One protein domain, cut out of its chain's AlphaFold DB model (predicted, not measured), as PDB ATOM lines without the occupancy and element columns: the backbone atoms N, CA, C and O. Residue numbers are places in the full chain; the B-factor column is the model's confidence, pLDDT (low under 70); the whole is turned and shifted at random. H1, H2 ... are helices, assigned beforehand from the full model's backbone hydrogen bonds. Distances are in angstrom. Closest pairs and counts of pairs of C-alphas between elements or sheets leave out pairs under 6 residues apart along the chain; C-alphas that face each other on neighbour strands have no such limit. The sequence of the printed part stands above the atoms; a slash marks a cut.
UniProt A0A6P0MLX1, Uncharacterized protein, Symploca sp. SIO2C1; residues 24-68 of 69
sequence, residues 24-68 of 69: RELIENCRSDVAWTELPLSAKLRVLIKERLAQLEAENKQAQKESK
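Overview. This is residues 24 to 68 of the 69 residues of an uncharacterized protein of Symploca sp. SIO2C1 (UniProt A0A6P0MLX1). What is the shape of the model? One long straight helix, H3, makes the length, and two short helices, H1 and H2, form a small head near its beginning, with H1 crossing the near end of H3 about perpendicular to it. Residues 49 to 68, of which 49 to 66 belong to H3, stick out from this head as a bare arm. What is it made of, and how large is it? The printed part has 45 residues with three named helices, in the order H1, H2, H3, and no named strand; its class is all helix. It is extended, with a radius of gyration of the C-alphas of 14.6 A and spans of 45 by 17 by 17 A.

Along the chain. Where does the first helix lie? H1 is residues 24 to 29, 8.7 A from first to last C-alpha, and C-alpha 24 is at (149.544, 158.190, 147.048). What follows it? H2 is residues 34 to 38, 6.4 A from first to last C-alpha, and C-alpha 34 is at (156.487, 150.375, 161.539). Where does the long helix run? H3 is residues 41 to 66, 37.9 A from first to last C-alpha, from C-alpha 41 at (147.803, 150.929, 150.455) to C-alpha 66 at (124.823, 173.417, 170.479).

Arrangement. How does H1 stand to H3? They touch, and their lines stand at 84 degrees, about perpendicular. The closest C-alphas are those of Ile 27 and Lys 44, 7.1 A apart, and H3 touches H1 with residues 41 to 45 alone. Where is H2? It is close to H1 but not clearly touching, the closest C-alphas being those of Glu 28 and Thr 37, 7.4 A apart. It is also close to H3 but not clearly touching, the closest C-alphas being those of Trp 36 and Lys 44, 7.2 A apart. What do the backbone N and O atoms show? In H1, H2 and H3 every O i to N i+4 pair is within hydrogen-bond range.

Size, cuts and confidence. How far does the printed part reach? The two C-alphas farthest apart are those of Glu 38 and Lys 68, at 45.2 A. Is there a cut, or a long link? The printed part has no cut from residue 24 to residue 68. The links H1 to H2, of 4 residues, and H2 to H3, of 2 residues, are both tight. Where is the model's confidence low? The mean pLDDT of the printed part is 92.2, and residues 67 to 68 are under 70.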
ATOM      1  N   ARG A  24     148.908 159.460 146.679       95.88
ATOM      2  CA  ARG A  24     149.544 158.190 147.048       95.88
ATOM      3  C   ARG A  24     150.741 158.390 147.970       95.88
ATOM      4  O   ARG A  24     150.808 157.754 149.016       95.88
ATOM      5  N   GLU A  25     151.670 159.267 147.601       95.75
ATOM      6  CA  GLU A  25     152.868 159.519 148.410       95.75
ATOM      7  C   GLU A  25     152.517 160.099 149.781       95.75
ATOM      8  O   GLU A  25     153.141 159.738 150.779       95.75
ATOM      9  N   LEU A  26     151.481 160.938 149.850       96.25
ATOM     10  CA  LEU A  26     150.992 161.489 151.110       96.25
ATOM     11  C   LEU A  26     150.453 160.378 152.017       96.25
ATOM     12  O   LEU A  26     150.780 160.351 153.199       96.25
ATOM     13  N   ILE A  27     149.680 159.434 151.475       95.81
ATOM     14  CA  ILE A  27     149.130 158.300 152.239       95.81
ATOM     15  C   ILE A  27     150.239 157.363 152.734       95.81
ATOM     16  O   ILE A  27     150.194 156.878 153.866       95.81
ATOM     17  N   GLU A  28     151.232 157.079 151.891       95.25
ATOM     18  CA  GLU A  28     152.332 156.176 152.243       95.25
ATOM     19  C   GLU A  28     153.201 156.756 153.370       95.25
ATOM     20  O   GLU A  28     153.628 156.004 154.244       95.25
ATOM     21  N   ASN A  29     153.386 158.082 153.395       95.19
ATOM     22  CA  ASN A  29     154.291 158.773 154.319       95.19
ATOM     23  C   ASN A  29     153.591 159.526 155.466       95.19
ATOM     24  O   ASN A  29     154.262 160.178 156.265       95.19
ATOM     25  N   CYS A  30     152.259 159.469 155.586       94.75
ATOM     26  CA  CYS A  30     151.544 160.246 156.609       94.75
ATOM     27  C   CYS A  30     151.802 159.781 158.050       94.75
ATOM     28  O   CYS A  30     151.464 160.500 158.990       94.75
ATOM     29  N   ARG A  31     152.353 158.578 158.244       94.50
ATOM     30  CA  ARG A  31     152.740 158.055 159.558       94.50
ATOM     31  C   ARG A  31     154.104 157.395 159.485       94.50
ATOM     32  O   ARG A  31     154.455 156.797 158.476       94.50
ATOM     33  N   SER A  32     154.840 157.495 160.584       90.38
ATOM     34  CA  SER A  32     156.213 157.004 160.710       90.38
ATOM     35  C   SER A  32     156.329 155.690 161.482       90.38
ATOM     36  O   SER A  32     157.439 155.243 161.759       90.38
ATOM     37  N   ASP A  33     155.215 155.090 161.904       94.06
ATOM     38  CA  ASP A  33     155.250 153.833 162.642       94.06
ATOM     39  C   ASP A  33     155.483 152.625 161.719       94.06
ATOM     40  O   ASP A  33     155.115 152.604 160.540       94.06
ATOM     41  N   VAL A  34     156.131 151.597 162.276       91.06
ATOM     42  CA  VAL A  34     156.487 150.375 161.539       91.06
ATOM     43  C   VAL A  34     155.232 149.666 161.036       91.06
ATOM     44  O   VAL A  34     155.185 149.261 159.877       91.06
ATOM     45  N   ALA A  35     154.191 149.601 161.870       92.50
ATOM     46  CA  ALA A  35     152.930 148.968 161.505       92.50
ATOM     47  C   ALA A  35     152.301 149.640 160.277       92.50
ATOM     48  O   ALA A  35     151.806 148.946 159.393       92.50
ATOM     49  N   TRP A  36     152.366 150.971 160.169       95.31
ATOM     50  CA  TRP A  36     151.921 151.681 158.975       95.31
ATOM     51  C   TRP A  36     152.711 151.269 157.742       95.31
ATOM     52  O   TRP A  36     152.118 150.953 156.717       95.31
ATOM     53  N   THR A  37     154.038 151.231 157.835       92.94
ATOM     54  CA  THR A  37     154.908 150.919 156.692       92.94
ATOM     55  C   THR A  37     154.616 149.532 156.109       92.94
ATOM     56  O   THR A  37     154.623 149.368 154.891       92.94
ATOM     57  N   GLU A  38     154.275 148.562 156.959       94.88
ATOM     58  CA  GLU A  38     153.953 147.187 156.559       94.88
ATOM     59  C   GLU A  38     152.533 147.012 155.985       94.88
ATOM     60  O   GLU A  38     152.235 145.990 155.359       94.88
ATOM     61  N   LEU A  39     151.636 147.988 156.168       95.50
ATOM     62  CA  LEU A  39     150.268 147.894 155.660       95.50
ATOM     63  C   LEU A  39     150.200 148.116 154.140       95.50
ATOM     64  O   LEU A  39     150.805 149.049 153.611       95.50
ATOM     65  N   PRO A  40     149.365 147.348 153.414       95.69
ATOM     66  CA  PRO A  40     149.089 147.639 152.014       95.69
ATOM     67  C   PRO A  40     148.298 148.949 151.873       95.69
ATOM     68  O   PRO A  40     147.468 149.280 152.725       95.69
ATOM     69  N   LEU A  41     148.471 149.649 150.745       94.12
ATOM     70  CA  LEU A  41     147.803 150.929 150.455       94.12
ATOM     71  C   LEU A  41     146.280 150.886 150.673       94.12
ATOM     72  O   LEU A  41     145.695 151.811 151.227       94.12
ATOM     73  N   SER A  42     145.625 149.784 150.303       93.50
ATOM     74  CA  SER A  42     144.181 149.606 150.508       93.50
ATOM     75  C   SER A  42     143.779 149.562 151.989       93.50
ATOM     76  O   SER A  42     142.698 150.035 152.349       93.50
ATOM     77  N   ALA A  43     144.632 149.023 152.862       94.94
ATOM     78  CA  ALA A  43     144.414 149.037 154.304       94.94
ATOM     79  C   ALA A  43     144.678 150.431 154.887       94.94
ATOM     80  O   ALA A  43     143.854 150.909 155.666       94.94
ATOM     81  N   LYS A  44     145.746 151.109 154.444       96.06
ATOM     82  CA  LYS A  44     146.043 152.504 154.812       96.06
ATOM     83  C   LYS A  44     144.862 153.425 154.505       96.06
ATOM     84  O   LYS A  44     144.345 154.090 155.399       96.06
ATOM     85  N   LEU A  45     144.354 153.365 153.271       95.50
ATOM     86  CA  LEU A  45     143.162 154.098 152.834       95.50
ATOM     87  C   LEU A  45     141.958 153.821 153.738       95.50
ATOM     88  O   LEU A  45     141.299 154.745 154.203       95.50
ATOM     89  N   ARG A  46     141.685 152.547 154.040       95.12
ATOM     90  CA  ARG A  46     140.574 152.165 154.923       95.12
ATOM     91  C   ARG A  46     140.706 152.736 156.329       95.12
ATOM     92  O   ARG A  46     139.686 153.108 156.902       95.12
ATOM     93  N   VAL A  47     141.913 152.774 156.888       96.50
ATOM     94  CA  VAL A  47     142.156 153.362 158.213       96.50
ATOM     95  C   VAL A  47     141.887 154.864 158.175       96.50
ATOM     96  O   VAL A  47     141.049 155.334 158.941       96.50
ATOM     97  N   LEU A  48     142.496 155.589 157.230       96.31
ATOM     98  CA  LEU A  48     142.322 157.042 157.102       96.31
ATOM     99  C   LEU A  48     140.855 157.436 156.885       96.31
ATOM    100  O   LEU A  48     140.353 158.354 157.531       96.31
ATOM    101  N   ILE A  49     140.142 156.711 156.018       96.19
ATOM    102  CA  ILE A  49     138.719 156.957 155.755       96.19
ATOM    103  C   ILE A  49     137.895 156.755 157.028       96.19
ATOM    104  O   ILE A  49     137.075 157.605 157.366       96.19
ATOM    105  N   LYS A  50     138.114 155.656 157.763       97.62
ATOM    106  CA  LYS A  50     137.379 155.385 159.009       97.62
ATOM    107  C   LYS A  50     137.613 156.459 160.063       97.62
ATOM    108  O   LYS A  50     136.666 156.875 160.721       97.62
ATOM    109  N   GLU A  51     138.849 156.913 160.213       96.94
ATOM    110  CA  GLU A  51     139.184 157.974 161.159       96.94
ATOM    111  C   GLU A  51     138.524 159.297 160.785       96.94
ATOM    112  O   GLU A  51     137.922 159.938 161.647       96.94
ATOM    113  N   ARG A  52     138.565 159.684 159.502       97.12
ATOM    114  CA  ARG A  52     137.914 160.923 159.068       97.12
ATOM    115  C   ARG A  52     136.397 160.852 159.223       97.12
ATOM    116  O   ARG A  52     135.796 161.828 159.657       97.12
ATOM    117  N   LEU A  53     135.781 159.705 158.931       97.69
ATOM    118  CA  LEU A  53     134.351 159.496 159.171       97.69
ATOM    119  C   LEU A  53     134.006 159.614 160.661       97.69
ATOM    120  O   LEU A  53     133.058 160.312 161.005       97.69
ATOM    121  N   ALA A  54     134.806 159.017 161.551       96.88
ATOM    122  CA  ALA A  54     134.597 159.132 162.993       96.88
ATOM    123  C   ALA A  54     134.722 160.585 163.495       96.88
ATOM    124  O   ALA A  54     133.934 161.012 164.339       96.88
ATOM    125  N   GLN A  55     135.673 161.359 162.955       96.69
ATOM    126  CA  GLN A  55     135.803 162.793 163.243       96.69
ATOM    127  C   GLN A  55     134.559 163.568 162.796       96.69
ATOM    128  O   GLN A  55     133.966 164.276 163.603       96.69
ATOM    129  N   LEU A  56     134.111 163.374 161.551       96.12
ATOM    130  CA  LEU A  56     132.913 164.027 161.011       96.12
ATOM    131  C   LEU A  56     131.648 163.669 161.806       96.12
ATOM    132  O   LEU A  56     130.800 164.523 162.057       96.12
ATOM    133  N   GLU A  57     131.507 162.415 162.236       96.06
ATOM    134  CA  GLU A  57     130.402 161.999 163.102       96.06
ATOM    135  C   GLU A  57     130.441 162.689 164.471       96.06
ATOM    136  O   GLU A  57     129.390 163.053 165.007       96.06
ATOM    137  N   ALA A  58     131.631 162.868 165.050       95.06
ATOM    138  CA  ALA A  58     131.802 163.578 166.312       95.06
ATOM    139  C   ALA A  58     131.490 165.079 166.168       95.06
ATOM    140  O   ALA A  58     130.726 165.610 166.977       95.06
ATOM    141  N   GLU A  59     132.002 165.721 165.113       94.38
ATOM    142  CA  GLU A  59     131.727 167.120 164.748       94.38
ATOM    143  C   GLU A  59     130.209 167.348 164.574       94.38
ATOM    144  O   GLU A  59     129.624 168.236 165.198       94.38
ATOM    145  N   ASN A  60     129.527 166.471 163.827       91.94
ATOM    146  CA  ASN A  60     128.077 166.548 163.620       91.94
ATOM    147  C   ASN A  60     127.279 166.411 164.926       91.94
ATOM    148  O   ASN A  60     126.280 167.105 165.127       91.94
ATOM    149  N   LYS A  61     127.705 165.527 165.836       91.44
ATOM    150  CA  LYS A  61     127.060 165.367 167.151       91.44
ATOM    151  C   LYS A  61     127.240 166.601 168.035       91.44
ATOM    152  O   LYS A  61     126.340 166.899 168.819       91.44
ATOM    153  N   GLN A  62     128.374 167.292 167.942       89.50
ATOM    154  CA  GLN A  62     128.616 168.535 168.680       89.50
ATOM    155  C   GLN A  62     127.737 169.670 168.147       89.50
ATOM    156  O   GLN A  62     126.976 170.249 168.923       89.50
ATOM    157  N   ALA A  63     127.714 169.880 166.828       85.88
ATOM    158  CA  ALA A  63     126.880 170.903 166.191       85.88
ATOM    159  C   ALA A  63     125.380 170.746 166.527       85.88
ATOM    160  O   ALA A  63     124.666 171.723 166.770       85.88
ATOM    161  N   GLN A  64     124.889 169.504 166.608       83.38
ATOM    162  CA  GLN A  64     123.502 169.220 166.994       83.38
ATOM    163  C   GLN A  64     123.197 169.480 168.477       83.38
ATOM    164  O   GLN A  64     122.043 169.759 168.808       83.38
ATOM    165  N   LYS A  65     124.185 169.364 169.375       76.56
ATOM    166  CA  LYS A  65     124.006 169.679 170.803       76.56
ATOM    167  C   LYS A  65     123.925 171.184 171.027       76.56
ATOM    168  O   LYS A  65     123.035 171.627 171.740       76.56
ATOM    169  N   GLU A  66     124.790 171.951 170.373       70.94
ATOM    170  CA  GLU A  66     124.823 173.417 170.479       70.94
ATOM    171  C   GLU A  66     123.568 174.076 169.893       70.94
ATOM    172  O   GLU A  66     123.104 175.080 170.412       70.94
ATOM    173  N   SER A  67     122.951 173.470 168.873       69.81
ATOM    174  CA  SER A  67     121.708 173.975 168.262       69.81
ATOM    175  C   SER A  67     120.435 173.704 169.085       69.81
ATOM    176  O   SER A  67     119.355 174.158 168.708       69.81
ATOM    177  N   LYS A  68     120.519 172.902 170.157       60.72
ATOM    178  CA  LYS A  68     119.383 172.531 171.025       60.72
ATOM    179  C   LYS A  68     119.479 173.113 172.442       60.72
ATOM    180  O   LYS A  68     118.606 172.810 173.258       60.72
TER     181      LYS A  68